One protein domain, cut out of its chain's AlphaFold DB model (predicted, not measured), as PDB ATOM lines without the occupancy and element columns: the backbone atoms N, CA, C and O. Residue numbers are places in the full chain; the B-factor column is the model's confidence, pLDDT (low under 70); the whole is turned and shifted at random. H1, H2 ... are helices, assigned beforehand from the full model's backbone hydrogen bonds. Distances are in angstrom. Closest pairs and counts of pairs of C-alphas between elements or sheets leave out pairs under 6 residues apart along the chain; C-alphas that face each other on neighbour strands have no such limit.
ATOM      1  N   GLN A 513     144.193  94.574 182.007       85.19
ATOM      2  CA  GLN A 513     144.995  95.610 182.648       85.19
ATOM      3  C   GLN A 513     144.591  97.012 182.171       85.19
ATOM      4  O   GLN A 513     144.384  97.888 183.004       85.19
ATOM      5  N   ASP A 514     144.389  97.219 180.863       90.50
ATOM      6  CA  ASP A 514     143.950  98.510 180.311       90.50
ATOM      7  C   ASP A 514     142.588  98.920 180.884       90.50
ATOM      8  O   ASP A 514     142.358 100.093 181.175       90.50
ATOM      9  N   VAL A 515     141.680  97.954 181.058       92.31
ATOM     10  CA  VAL A 515     140.352  98.184 181.642       92.31
ATOM     11  C   VAL A 515     140.459  98.595 183.109       92.31
ATOM     12  O   VAL A 515     139.750  99.513 183.524       92.31
ATOM     13  N   ILE A 516     141.321  97.941 183.893       93.31
ATOM     14  CA  ILE A 516     141.567  98.301 185.298       93.31
ATOM     15  C   ILE A 516     142.132  99.719 185.374       93.31
ATOM     16  O   ILE A 516     141.523 100.577 186.010       93.31
ATOM     17  N   THR A 517     143.209  99.991 184.636       93.56
ATOM     18  CA  THR A 517     143.830 101.315 184.581       93.56
ATOM     19  C   THR A 517     142.808 102.376 184.175       93.56
ATOM     20  O   THR A 517     142.679 103.398 184.844       93.56
ATOM     21  N   LEU A 518     142.009 102.132 183.127       94.31
ATOM     22  CA  LEU A 518     140.999 103.082 182.660       94.31
ATOM     23  C   LEU A 518     139.935 103.371 183.729       94.31
ATOM     24  O   LEU A 518     139.544 104.526 183.881       94.31
ATOM     25  N   LYS A 519     139.480 102.369 184.492       94.56
ATOM     26  CA  LYS A 519     138.522 102.572 185.598       94.56
ATOM     27  C   LYS A 519     139.072 103.507 186.672       94.56
ATOM     28  O   LYS A 519     138.316 104.316 187.205       94.56
ATOM     29  N   GLU A 520     140.363 103.400 186.962       92.94
ATOM     30  CA  GLU A 520     141.041 104.210 187.974       92.94
ATOM     31  C   GLU A 520     141.254 105.650 187.501       92.94
ATOM     32  O   GLU A 520     140.921 106.591 188.223       92.94
ATOM     33  N   VAL A 521     141.755 105.841 186.277       93.19
ATOM     34  CA  VAL A 521     142.182 107.171 185.806       93.19
ATOM     35  C   VAL A 521     141.066 107.971 185.127       93.19
ATOM     36  O   VAL A 521     141.039 109.202 185.199       93.19
ATOM     37  N   TYR A 522     140.096 107.312 184.482       92.06
ATOM     38  CA  TYR A 522     139.074 107.997 183.683       92.06
ATOM     39  C   TYR A 522     138.262 109.053 184.450       92.06
ATOM     40  O   TYR A 522     138.013 110.106 183.855       92.06
ATOM     41  N   PRO A 523     137.841 108.851 185.718       91.56
ATOM     42  CA  PRO A 523     137.019 109.827 186.433       91.56
ATOM     43  C   PRO A 523     137.664 111.211 186.579       91.56
ATOM     44  O   PRO A 523     136.936 112.202 186.635       91.56
ATOM     45  N   THR A 524     138.995 111.292 186.626       88.44
ATOM     46  CA  THR A 524     139.736 112.531 186.926       88.44
ATOM     47  C   THR A 524     140.648 113.007 185.800       88.44
ATOM     48  O   THR A 524     141.039 114.171 185.812       88.44
ATOM     49  N   SER A 525     140.986 112.150 184.836       86.31
ATOM     50  CA  SER A 525     141.898 112.512 183.746       86.31
ATOM     51  C   SER A 525     141.214 113.246 182.597       86.31
ATOM     52  O   SER A 525     140.048 112.984 182.268       86.31
ATOM     53  N   THR A 526     141.951 114.142 181.944       88.75
ATOM     54  CA  THR A 526     141.527 114.776 180.687       88.75
ATOM     55  C   THR A 526     141.762 113.838 179.505       88.75
ATOM     56  O   THR A 526     142.399 112.791 179.633       88.75
ATOM     57  N   ILE A 527     141.189 114.156 178.340       87.81
ATOM     58  CA  ILE A 527     141.373 113.301 177.160       87.81
ATOM     59  C   ILE A 527     142.843 113.248 176.727       87.81
ATOM     60  O   ILE A 527     143.320 112.193 176.323       87.81
ATOM     61  N   THR A 528     143.573 114.349 176.896       85.88
ATOM     62  CA  THR A 528     144.997 114.469 176.577       85.88
ATOM     63  C   THR A 528     145.847 113.520 177.422       85.88
ATOM     64  O   THR A 528     146.699 112.812 176.893       85.88
ATOM     65  N   GLU A 529     145.588 113.439 178.727       88.56
ATOM     66  CA  GLU A 529     146.281 112.504 179.624       88.56
ATOM     67  C   GLU A 529     145.961 111.046 179.297       88.56
ATOM     68  O   GLU A 529     146.847 110.195 179.302       88.56
ATOM     69  N   LEU A 530     144.699 110.760 178.969       91.38
ATOM     70  CA  LEU A 530     144.282 109.419 178.573       91.38
ATOM     71  C   LEU A 530     144.961 108.982 177.272       91.38
ATOM     72  O   LEU A 530     145.353 107.829 177.162       91.38
ATOM     73  N   LEU A 531     145.158 109.885 176.310       91.00
ATOM     74  CA  LEU A 531     145.905 109.580 175.085       91.00
ATOM     75  C   LEU A 531     147.396 109.328 175.355       91.00
ATOM     76  O   LEU A 531     147.986 108.475 174.704       91.00
ATOM     77  N   LYS A 532     147.996 110.007 176.342       90.31
ATOM     78  CA  LYS A 532     149.376 109.719 176.777       90.31
ATOM     79  C   LYS A 532     149.493 108.351 177.458       90.31
ATOM     80  O   LYS A 532     150.487 107.663 177.266       90.31
ATOM     81  N   LEU A 533     148.486 107.961 178.243       90.88
ATOM     82  CA  LEU A 533     148.440 106.666 178.934       90.88
ATOM     83  C   LEU A 533     148.079 105.503 178.001       90.88
ATOM     84  O   LEU A 533     148.499 104.374 178.236       90.88
ATOM     85  N   PHE A 534     147.317 105.774 176.943       91.06
ATOM     86  CA  PHE A 534     146.867 104.789 175.966       91.06
ATOM     87  C   PHE A 534     147.244 105.230 174.536       91.06
ATOM     88  O   PHE A 534     146.348 105.521 173.740       91.06
ATOM     89  N   PRO A 535     148.547 105.277 174.187       85.00
ATOM     90  CA  PRO A 535     149.026 105.861 172.926       85.00
ATOM     91  C   PRO A 535     148.524 105.118 171.680       85.00
ATOM     92  O   PRO A 535     148.257 105.731 170.651       85.00
ATOM     93  N   GLU A 536     148.291 103.810 171.797       81.12
ATOM     94  CA  GLU A 536     147.741 102.965 170.726       81.12
ATOM     95  C   GLU A 536     146.211 103.100 170.569       81.12
ATOM     96  O   GLU A 536     145.573 102.381 169.794       81.12
ATOM     97  N   ARG A 537     145.566 103.980 171.350       86.00
ATOM     98  CA  ARG A 537     144.110 104.167 171.357       86.00
ATOM     99  C   ARG A 537     143.735 105.547 170.852       86.00
ATOM    100  O   ARG A 537     144.284 106.566 171.248       86.00
ATOM    101  N   SER A 538     142.675 105.591 170.051       84.75
ATOM    102  CA  SER A 538     142.025 106.856 169.717       84.75
ATOM    103  C   SER A 538     141.128 107.340 170.858       84.75
ATOM    104  O   SER A 538     140.545 106.545 171.600       84.75
ATOM    105  N   ALA A 539     140.917 108.657 170.932       87.50
ATOM    106  CA  ALA A 539     140.006 109.278 171.896       87.50
ATOM    107  C   ALA A 539     138.586 108.687 171.830       87.50
ATOM    108  O   ALA A 539     137.911 108.536 172.849       87.50
ATOM    109  N   ILE A 540     138.144 108.313 170.626       84.00
ATOM    110  CA  ILE A 540     136.855 107.656 170.393       84.00
ATOM    111  C   ILE A 540     136.843 106.267 171.041       84.00
ATOM    112  O   ILE A 540     135.892 105.938 171.744       84.00
ATOM    113  N   SER A 541     137.904 105.469 170.862       88.81
ATOM    114  CA  SER A 541     138.009 104.136 171.472       88.81
ATOM    115  C   SER A 541     137.965 104.199 172.999       88.81
ATOM    116  O   SER A 541     137.229 103.432 173.618       88.81
ATOM    117  N   ILE A 542     138.690 105.152 173.593       92.88
ATOM    118  CA  ILE A 542     138.722 105.384 175.044       92.88
ATOM    119  C   ILE A 542     137.337 105.787 175.556       92.88
ATOM    120  O   ILE A 542     136.841 105.205 176.519       92.88
ATOM    121  N   ASN A 543     136.681 106.749 174.901       91.81
ATOM    122  CA  ASN A 543     135.364 107.220 175.322       91.81
ATOM    123  C   ASN A 543     134.273 106.163 175.152       91.81
ATOM    124  O   ASN A 543     133.418 106.060 176.025       91.81
ATOM    125  N   SER A 544     134.301 105.363 174.086       89.12
ATOM    126  CA  SER A 544     133.344 104.265 173.926       89.12
ATOM    127  C   SER A 544     133.572 103.150 174.942       89.12
ATOM    128  O   SER A 544     132.610 102.637 175.508       89.12
ATOM    129  N   MET A 545     134.826 102.795 175.243       92.62
ATOM    130  CA  MET A 545     135.098 101.827 176.308       92.62
ATOM    131  C   MET A 545     134.600 102.355 177.660       92.62
ATOM    132  O   MET A 545     133.838 101.681 178.351       92.62
ATOM    133  N   ALA A 546     134.956 103.591 178.010       92.12
ATOM    134  CA  ALA A 546     134.576 104.187 179.281       92.12
ATOM    135  C   ALA A 546     133.060 104.382 179.428       92.12
ATOM    136  O   ALA A 546     132.507 103.976 180.443       92.12
ATOM    137  N   ASN A 547     132.384 104.975 178.439       89.88
ATOM    138  CA  ASN A 547     130.970 105.340 178.550       89.88
ATOM    139  C   ASN A 547     130.025 104.195 178.171       89.88
ATOM    140  O   ASN A 547     129.061 103.953 178.891       89.88
ATOM    141  N   ASP A 548     130.286 103.510 177.053       85.62
ATOM    142  CA  ASP A 548     129.331 102.558 176.468       85.62
ATOM    143  C   ASP A 548     129.501 101.144 177.037       85.62
ATOM    144  O   ASP A 548     128.543 100.377 177.071       85.62
ATOM    145  N   THR A 549     130.721 100.781 177.458       87.88
ATOM    146  CA  THR A 549     131.033  99.424 177.950       87.88
ATOM    147  C   THR A 549     131.168  99.373 179.469       87.88
ATOM    148  O   THR A 549     130.668  98.445 180.098       87.88
ATOM    149  N   LEU A 550     131.853 100.353 180.066       89.75
ATOM    150  CA  LEU A 550     132.160 100.376 181.502       89.75
ATOM    151  C   LEU A 550     131.269 101.332 182.313       89.75
ATOM    152  O   LEU A 550     131.377 101.353 183.538       89.75
ATOM    153  N   GLU A 551     130.428 102.129 181.647       90.75
ATOM    154  CA  GLU A 551     129.529 103.133 182.244       90.75
ATOM    155  C   GLU A 551     130.206 104.108 183.232       90.75
ATOM    156  O   GLU A 551     129.602 104.609 184.188       90.75
ATOM    157  N   LEU A 552     131.483 104.408 182.997       90.75
ATOM    158  CA  LEU A 552     132.272 105.323 183.808       90.75
ATOM    159  C   LEU A 552     131.785 106.758 183.633       90.75
ATOM    160  O   LEU A 552     131.350 107.185 182.566       90.75
ATOM    161  N   LYS A 553     131.892 107.547 184.704       88.62
ATOM    162  CA  LYS A 553     131.509 108.961 184.702       88.62
ATOM    163  C   LYS A 553     132.670 109.823 185.158       88.62
ATOM    164  O   LYS A 553     133.343 109.501 186.134       88.62
ATOM    165  N   LYS A 554     132.854 110.961 184.485       88.88
ATOM    166  CA  LYS A 554     133.769 112.011 184.940       88.88
ATOM    167  C   LYS A 554     133.305 112.561 186.290       88.88
ATOM    168  O   LYS A 554     132.124 112.877 186.468       88.88
ATOM    169  N   ASN A 555     134.241 112.732 187.217       86.44
ATOM    170  CA  ASN A 555     134.033 113.536 188.410       86.44
ATOM    171  C   ASN A 555     133.976 115.004 187.981       86.44
ATOM    172  O   ASN A 555     135.005 115.612 187.714       86.44
ATOM    173  N   LYS A 556     132.764 115.560 187.883       79.19
ATOM    174  CA  LYS A 556     132.524 116.877 187.277       79.19
ATOM    175  C   LYS A 556     133.312 118.017 187.918       79.19
ATOM    176  O   LYS A 556     133.683 118.920 187.185       79.19
ATOM    177  N   GLU A 557     133.544 117.989 189.228       78.00
ATOM    178  CA  GLU A 557     134.281 119.053 189.928       78.00
ATOM    179  C   GLU A 557     135.773 118.973 189.589       78.00
ATOM    180  O   GLU A 557     136.310 119.888 188.972       78.00
ATOM    181  N   VAL A 558     136.403 117.823 189.856       75.62
ATOM    182  CA  VAL A 558     137.837 117.606 189.589       75.62
ATOM    183  C   VAL A 558     138.157 117.737 188.099       75.62
ATOM    184  O   VAL A 558     139.111 118.408 187.723       75.62
ATOM    185  N   TYR A 559     137.330 117.139 187.240       75.44
ATOM    186  CA  TYR A 559     137.483 117.221 185.791       75.44
ATOM    187  C   TYR A 559     137.310 118.656 185.275       75.44
ATOM    188  O   TYR A 559     138.090 119.089 184.436       75.44
ATOM    189  N   SER A 560     136.314 119.403 185.770       76.25
ATOM    190  CA  SER A 560     136.098 120.802 185.375       76.25
ATOM    191  C   SER A 560     137.287 121.675 185.751       76.25
ATOM    192  O   SER A 560     137.729 122.474 184.932       76.25
ATOM    193  N   ASP A 561     137.780 121.561 186.981       79.88
ATOM    194  CA  ASP A 561     138.853 122.430 187.460       79.88
ATOM    195  C   ASP A 561     140.177 122.107 186.769       79.88
ATOM    196  O   ASP A 561     140.849 123.016 186.291       79.88
ATOM    197  N   LYS A 562     140.481 120.819 186.575       79.50
ATOM    198  CA  LYS A 562     141.662 120.389 185.826       79.50
ATOM    199  C   LYS A 562     141.609 120.806 184.352       79.50
ATOM    200  O   LYS A 562     142.585 121.340 183.837       79.50
ATOM    201  N   LEU A 563     140.454 120.654 183.698       80.75
ATOM    202  CA  LEU A 563     140.249 121.103 182.317       80.75
ATOM    203  C   LEU A 563     140.396 122.626 182.188       80.75
ATOM    204  O   LEU A 563     140.998 123.107 181.234       80.75
ATOM    205  N   LYS A 564     139.874 123.401 183.148       83.62
ATOM    206  CA  LYS A 564     140.067 124.859 183.173       83.62
ATOM    207  C   LYS A 564     141.541 125.228 183.323       83.62
ATOM    208  O   LYS A 564     141.972 126.167 182.666       83.62
ATOM    209  N   SER A 565     142.292 124.522 184.169       84.31
ATOM    210  CA  SER A 565     143.730 124.752 184.342       84.31
ATOM    211  C   SER A 565     144.523 124.450 183.070       84.31
ATOM    212  O   SER A 565     145.347 125.268 182.684       84.31
ATOM    213  N   GLU A 566     144.248 123.335 182.387       84.06
ATOM    214  CA  GLU A 566     144.900 123.005 181.108       84.06
ATOM    215  C   GLU A 566     144.603 124.060 180.031       84.06
ATOM    216  O   GLU A 566     145.523 124.557 179.389       84.06
ATOM    217  N   ILE A 567     143.340 124.478 179.895       85.38
ATOM    218  CA  ILE A 567     142.951 125.513 178.924       85.38
ATOM    219  C   ILE A 567     143.576 126.873 179.269       85.38
ATOM    220  O   ILE A 567     143.961 127.618 178.373       85.38
ATOM    221  N   LYS A 568     143.694 127.222 180.557       91.19
ATOM    222  CA  LYS A 568     144.400 128.443 180.977       91.19
ATOM    223  C   LYS A 568     145.863 128.423 180.535       91.19
ATOM    224  O   LYS A 568     146.335 129.436 180.034       91.19
ATOM    225  N   LEU A 569     146.557 127.299 180.714       89.88
ATOM    226  CA  LEU A 569     147.959 127.165 180.310       89.88
ATOM    227  C   LEU A 569     148.120 127.335 178.798       89.88
ATOM    228  O   LEU A 569     148.917 128.165 178.377       89.88
ATOM    229  N   GLU A 570     147.294 126.652 178.001       89.31
ATOM    230  CA  GLU A 570     147.293 126.782 176.536       89.31
ATOM    231  C   GLU A 570     147.049 128.236 176.093       89.31
ATOM    232  O   GLU A 570     147.752 128.772 175.240       89.31
ATOM    233  N   LEU A 571     146.079 128.921 176.709       90.62
ATOM    234  CA  LEU A 571     145.801 130.326 176.408       90.62
ATOM    235  C   LEU A 571     146.978 131.241 176.777       90.62
ATOM    236  O   LEU A 571     147.287 132.157 176.018       90.62
ATOM    237  N   ILE A 572     147.642 131.011 177.913       93.69
ATOM    238  CA  ILE A 572     148.844 131.763 178.296       93.69
ATOM    239  C   ILE A 572     149.964 131.542 177.277       93.69
ATOM    240  O   ILE A 572     150.560 132.516 176.826       93.69
ATOM    241  N   GLU A 573     150.232 130.292 176.897       93.12
ATOM    242  CA  GLU A 573     151.275 129.941 175.926       93.12
ATOM    243  C   GLU A 573     151.045 130.646 174.589       93.12
ATOM    244  O   GLU A 573     151.938 131.348 174.110       93.12
ATOM    245  N   ASN A 574     149.823 130.571 174.057       92.25
ATOM    246  CA  ASN A 574     149.485 131.222 172.797       92.25
ATOM    247  C   ASN A 574     149.625 132.757 172.883       92.25
ATOM    248  O   ASN A 574     150.023 133.410 171.918       92.25
ATOM    249  N   LEU A 575     149.301 133.357 174.035       92.94
ATOM    250  CA  LEU A 575     149.431 134.801 174.248       92.94
ATOM    251  C   LEU A 575     150.900 135.244 174.334       92.94
ATOM    252  O   LEU A 575     151.259 136.299 173.813       92.94
ATOM    253  N   VAL A 576     151.749 134.438 174.979       94.00
ATOM    254  CA  VAL A 576     153.201 134.660 175.051       94.00
ATOM    255  C   VAL A 576     153.839 134.513 173.673       94.00
ATOM    256  O   VAL A 576     154.700 135.316 173.318       94.00
ATOM    257  N   GLU A 577     153.429 133.515 172.892       94.00
ATOM    258  CA  GLU A 577     153.917 133.299 171.528       94.00
ATOM    259  C   GLU A 577     153.570 134.485 170.623       94.00
ATOM    260  O   GLU A 577     154.474 135.114 170.073       94.00
ATOM    261  N   LEU A 578     152.300 134.901 170.598       92.88
ATOM    262  CA  LEU A 578     151.878 136.077 169.836       92.88
ATOM    263  C   LEU A 578     152.588 137.359 170.303       92.88
ATOM    264  O   LEU A 578     152.916 138.227 169.498       92.88
ATOM    265  N   SER A 579     152.862 137.496 171.604       93.56
ATOM    266  CA  SER A 579     153.619 138.642 172.117       93.56
ATOM    267  C   SER A 579     155.061 138.676 171.614       93.56
ATOM    268  O   SER A 579     155.598 139.770 171.436       93.56
ATOM    269  N   LYS A 580     155.694 137.514 171.413       93.25
ATOM    270  CA  LYS A 580     157.041 137.420 170.831       93.25
ATOM    271  C   LYS A 580     157.017 137.781 169.351       93.25
ATOM    272  O   LYS A 580     157.897 138.505 168.910       93.25
ATOM    273  N   GLU A 581     156.004 137.325 168.619       92.81
ATOM    274  CA  GLU A 581     155.830 137.656 167.198       92.81
ATOM    275  C   GLU A 581     155.602 139.155 166.964       92.81
ATOM    276  O   GLU A 581     156.132 139.719 166.012       92.81
ATOM    277  N   LEU A 582     154.820 139.809 167.829       89.88
ATOM    278  CA  LEU A 582     154.476 141.229 167.694       89.88
ATOM    279  C   LEU A 582     155.461 142.180 168.393       89.88
ATOM    280  O   LEU A 582     155.273 143.396 168.319       89.88
ATOM    281  N   GLU A 583     156.451 141.647 169.118       90.50
ATOM    282  CA  GLU A 583     157.407 142.392 169.962       90.50
ATOM    283  C   GLU A 583     156.747 143.363 170.970       90.50
ATOM    284  O   GLU A 583     157.344 144.335 171.435       90.50
ATOM    285  N   LYS A 584     155.485 143.112 171.328       88.31
ATOM    286  CA  LYS A 584     154.687 143.917 172.264       88.31
ATOM    287  C   LYS A 584     153.563 143.076 172.857       88.31
ATOM    288  O   LYS A 584     153.211 142.037 172.304       88.31
ATOM    289  N   THR A 585     152.936 143.553 173.934       90.19
ATOM    290  CA  THR A 585     151.717 142.922 174.458       90.19
ATOM    291  C   THR A 585     150.594 143.019 173.416       90.19
ATOM    292  O   THR A 585     150.168 144.137 173.103       90.19
ATOM    293  N   PRO A 586     150.059 141.895 172.906       89.31
ATOM    294  CA  PRO A 586     149.024 141.921 171.877       89.31
ATOM    295  C   PRO A 586     147.784 142.678 172.359       89.31
ATOM    296  O   PRO A 586     147.369 142.557 173.517       89.31
ATOM    297  N   SER A 587     147.178 143.493 171.504       86.75
ATOM    298  CA  SER A 587     145.880 144.118 171.771       86.75
ATOM    299  C   SER A 587     144.731 143.128 171.572       86.75
ATOM    300  O   SER A 587     144.887 142.075 170.959       86.75
ATOM    301  N   ILE A 588     143.543 143.474 172.081       84.12
ATOM    302  CA  ILE A 588     142.329 142.661 171.890       84.12
ATOM    303  C   ILE A 588     142.036 142.450 170.397       84.12
ATOM    304  O   ILE A 588     141.631 141.358 170.001       84.12
ATOM    305  N   ASP A 589     142.251 143.478 169.573       80.69
ATOM    306  CA  ASP A 589     142.009 143.407 168.133       80.69
ATOM    307  C   ASP A 589     143.031 142.504 167.435       80.69
ATOM    308  O   ASP A 589     142.643 141.689 166.602       80.69
ATOM    309  N   GLU A 590     144.305 142.570 167.827       84.94
ATOM    310  CA  GLU A 590     145.361 141.698 167.295       84.94
ATOM    311  C   GLU A 590     145.133 140.234 167.689       84.94
ATOM    312  O   GLU A 590     145.238 139.354 166.842       84.94
ATOM    313  N   VAL A 591     144.698 139.958 168.922       87.75
ATOM    314  CA  VAL A 591     144.286 138.602 169.328       87.75
ATOM    315  C   VAL A 591     143.134 138.087 168.465       87.75
ATOM    316  O   VAL A 591     143.160 136.944 168.021       87.75
ATOM    317  N   ASN A 592     142.130 138.922 168.185       84.62
ATOM    318  CA  ASN A 592     141.002 138.530 167.334       84.62
ATOM    319  C   ASN A 592     141.387 138.334 165.857       84.62
ATOM    320  O   ASN A 592     140.675 137.628 165.147       84.62
ATOM    321  N   GLN A 593     142.458 138.976 165.386       83.62
ATOM    322  CA  GLN A 593     142.927 138.891 164.000       83.62
ATOM    323  C   GLN A 593     143.904 137.731 163.776       83.62
ATOM    324  O   GLN A 593     143.838 137.082 162.735       83.62
ATOM    325  N   HIS A 594     144.793 137.470 164.737       80.56
ATOM    326  CA  HIS A 594     145.902 136.524 164.587       80.56
ATOM    327  C   HIS A 594     145.624 135.144 165.190       80.56
ATOM    328  O   HIS A 594     146.279 134.175 164.814       80.56
ATOM    329  N   MET A 595     144.653 135.016 166.099       83.31
ATOM    330  CA  MET A 595     144.395 133.761 166.810       83.31
ATOM    331  C   MET A 595     143.041 133.161 166.435       83.31
ATOM    332  O   MET A 595     142.033 133.854 166.318       83.31
ATOM    333  N   SER A 596     142.993 131.831 166.335       74.94
ATOM    334  CA  SER A 596     141.734 131.090 166.177       74.94
ATOM    335  C   SER A 596     140.833 131.223 167.414       74.94
ATOM    336  O   SER A 596     139.605 131.284 167.302       74.94
ATOM    337  N   CYS A 597     141.433 131.317 168.606       71.56
ATOM    338  CA  CYS A 597     140.748 131.640 169.848       71.56
ATOM    339  C   CYS A 597     140.693 133.164 170.053       71.56
ATOM    340  O   CYS A 597     141.640 133.784 170.530       71.56
ATOM    341  N   GLY A 598     139.552 133.779 169.729       78.44
ATOM    342  CA  GLY A 598     139.354 135.215 169.943       78.44
ATOM    343  C   GLY A 598     139.427 135.633 171.421       78.44
ATOM    344  O   GLY A 598     139.327 134.809 172.339       78.44
ATOM    345  N   ALA A 599     139.514 136.945 171.656       82.19
ATOM    346  CA  ALA A 599     139.742 137.569 172.961       82.19
ATOM    347  C   ALA A 599     138.738 137.140 174.049       82.19
ATOM    348  O   ALA A 599     139.073 137.096 175.233       82.19
ATOM    349  N   MET A 600     137.516 136.755 173.662       82.38
ATOM    350  CA  MET A 600     136.481 136.242 174.572       82.38
ATOM    351  C   MET A 600     136.902 134.995 175.357       82.38
ATOM    352  O   MET A 600     136.415 134.791 176.470       82.38
ATOM    353  N   SER A 601     137.807 134.178 174.813       84.75
ATOM    354  CA  SER A 601     138.351 133.012 175.517       84.75
ATOM    355  C   SER A 601     139.108 133.455 176.769       84.75
ATOM    356  O   SER A 601     138.864 132.939 177.856       84.75
ATOM    357  N   TYR A 602     139.919 134.504 176.656       87.25
ATOM    358  CA  TYR A 602     140.667 135.063 177.776       87.25
ATOM    359  C   TYR A 602     139.745 135.671 178.842       87.25
ATOM    360  O   TYR A 602     139.897 135.373 180.022       87.25
ATOM    361  N   PHE A 603     138.708 136.422 178.451       81.81
ATOM    362  CA  PHE A 603     137.708 136.923 179.408       81.81
ATOM    363  C   PHE A 603     137.021 135.800 180.191       81.81
ATOM    364  O   PHE A 603     136.750 135.943 181.378       81.81
ATOM    365  N   ARG A 604     136.743 134.670 179.533       81.38
ATOM    366  CA  ARG A 604     136.036 133.543 180.146       81.38
ATOM    367  C   ARG A 604     136.858 132.812 181.208       81.38
ATOM    368  O   ARG A 604     136.267 132.316 182.165       81.38
ATOM    369  N   TYR A 605     138.172 132.693 181.021       86.75
ATOM    370  CA  TYR A 605     139.041 131.928 181.927       86.75
ATOM    371  C   TYR A 605     139.826 132.808 182.912       86.75
ATOM    372  O   TYR A 605     140.210 132.317 183.971       86.75
ATOM    373  N   PHE A 606     140.029 134.092 182.613       84.88
ATOM    374  CA  PHE A 606     140.866 135.004 183.406       84.88
ATOM    375  C   PHE A 606     140.101 136.210 183.968       84.88
ATOM    376  O   PHE A 606     140.715 137.108 184.533       84.88
ATOM    377  N   ASP A 607     138.777 136.271 183.789       75.94
ATOM    378  CA  ASP A 607     137.881 137.385 184.152       75.94
ATOM    379  C   ASP A 607     138.128 138.706 183.394       75.94
ATOM    380  O   ASP A 607     137.217 139.521 183.240       75.94
ATOM    381  N   SER A 608     139.332 138.933 182.860       83.75
ATOM    382  CA  SER A 608     139.650 140.052 181.972       83.75
ATOM    383  C   SER A 608     140.853 139.756 181.076       83.75
ATOM    384  O   SER A 608     141.722 138.960 181.425       83.75
ATOM    385  N   TYR A 609     140.939 140.454 179.940       85.88
ATOM    386  CA  TYR A 609     142.117 140.383 179.073       85.88
ATOM    387  C   TYR A 609     143.388 140.878 179.783       85.88
ATOM    388  O   TYR A 609     144.435 140.249 179.694       85.88
ATOM    389  N   SER A 610     143.287 141.952 180.575       82.81
ATOM    390  CA  SER A 610     144.413 142.458 181.367       82.81
ATOM    391  C   SER A 610     144.918 141.436 182.390       82.81
ATOM    392  O   SER A 610     146.124 141.325 182.581       82.81
ATOM    393  N   ALA A 611     144.020 140.677 183.029       85.19
ATOM    394  CA  ALA A 611     144.399 139.597 183.938       85.19
ATOM    395  C   ALA A 611     145.110 138.451 183.211       85.19
ATOM    396  O   ALA A 611     146.121 137.972 183.714       85.19
ATOM    397  N   ALA A 612     144.654 138.084 182.009       91.50
ATOM    398  CA  ALA A 612     145.361 137.116 181.175       91.50
ATOM    399  C   ALA A 612     146.776 137.592 180.806       91.50
ATOM    400  O   ALA A 612     147.722 136.823 180.930       91.50
ATOM    401  N   CYS A 613     146.946 138.867 180.424       89.19
ATOM    402  CA  CYS A 613     148.268 139.440 180.153       89.19
ATOM    403  C   CYS A 613     149.181 139.375 181.387       89.19
ATOM    404  O   CYS A 613     150.325 138.956 181.263       89.19
ATOM    405  N   MET A 614     148.676 139.733 182.573       89.75
ATOM    406  CA  MET A 614     149.460 139.659 183.814       89.75
ATOM    407  C   MET A 614     149.861 138.221 184.164       89.75
ATOM    408  O   MET A 614     151.008 137.991 184.536       89.75
ATOM    409  N   GLU A 615     148.945 137.257 184.030       92.56
ATOM    410  CA  GLU A 615     149.224 135.835 184.295       92.56
ATOM    411  C   GLU A 615     150.216 135.249 183.272       92.56
ATOM    412  O   GLU A 615     151.023 134.392 183.620       92.56
ATOM    413  N   ALA A 616     150.235 135.783 182.046       92.12
ATOM    414  CA  ALA A 616     151.224 135.482 181.012       92.12
ATOM    415  C   ALA A 616     152.576 136.210 181.186       92.12
ATOM    416  O   ALA A 616     153.467 136.055 180.353       92.12
ATOM    417  N   GLY A 617     152.748 137.021 182.236       90.44
ATOM    418  CA  GLY A 617     153.972 137.797 182.467       90.44
ATOM    419  C   GLY A 617     154.145 139.005 181.538       90.44
ATOM    420  O   GLY A 617     155.247 139.537 181.418       90.44
TER     421      GLY A 617
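Overview. This is residues 513 to 617 of the 747 residues of an uncharacterized protein of Terribacillus aidingensis (UniProt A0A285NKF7). One long helix, H4, joins two small lobes of short helices. H1, H2 and H3 gather loosely beyond the first residues of H4, while past Glu 581 the backbone folds back along H4: H6 and H7 pack on its residues 564 to 575, and H5 lies close to Leu 578. The printed part has 105 residues, with seven named helices, H1 to H7 in order along the chain, and no named strand; the class is all helix. The whole is loose, with a radius of gyration of the C-alphas of 17.5 A, and elongated, spanning 50 by 27 by 20 A.

Arrangement. H4, residues 556 to 581, touches H6, residues 600 to 606, with its residues 564 to 571 alone; the closest C-alphas, those of Lys 568 and Tyr 605, are 6.5 A apart. These two helices run opposite ways at a steep tilt of 64 degrees. H4 touches H7, residues 609 to 615, with its residues 572 to 575 alone, about perpendicular at 87 degrees; the closest C-alphas are those of Ile 572 and Ala 612, 7.0 A apart. H6 and H7 touch only at the corner by their link, where the C-alphas of Phe 606 and Ala 612 are closest at 5.4 A. H5, residues 588 to 594, is close to H4 but not clearly touching, with the C-alphas of Leu 578 and His 594 closest at 8.0 A. In the other group, H2, residues 527 to 533, touches H3, residues 539 to 549, about perpendicular at 86 degrees; the closest C-alphas, those of Leu 531 and Ala 539, are 6.7 A apart. H1, residues 513 to 521, is close to H3 but not clearly touching, with the C-alphas of Leu 518 and Ala 546 closest at 7.3 A. H1, H2 and H3 are each apart from H4. In H1, H2, H3, H4, H5, H6 and H7 every pair of O i and N i+4 is within hydrogen-bond range.

Along the chain. H4 is 37.1 A long from C-alpha 556 at (132.524, 116.877, 187.277) to C-alpha 581 at (155.830, 137.656, 167.198). H3 measures 14.6 A and H1 12.3 A, the latter beginning at C-alpha 513 at (144.995, 95.610, 182.648). H5 measures 10.2 A, and H2, H6 and H7 measure 9.9 A each; H7 ends at C-alpha 615 at (149.224, 135.835, 184.295).

Size, cuts and confidence. The two C-alphas farthest apart, those of Thr 549 and Glu 583, are 51.0 A apart. The printed part has no cut and no long link; the links H3 to H4 and H4 to H5 are short, with 6 residues each. The mean pLDDT of the printed part is 87.3, and no printed residue is under 70.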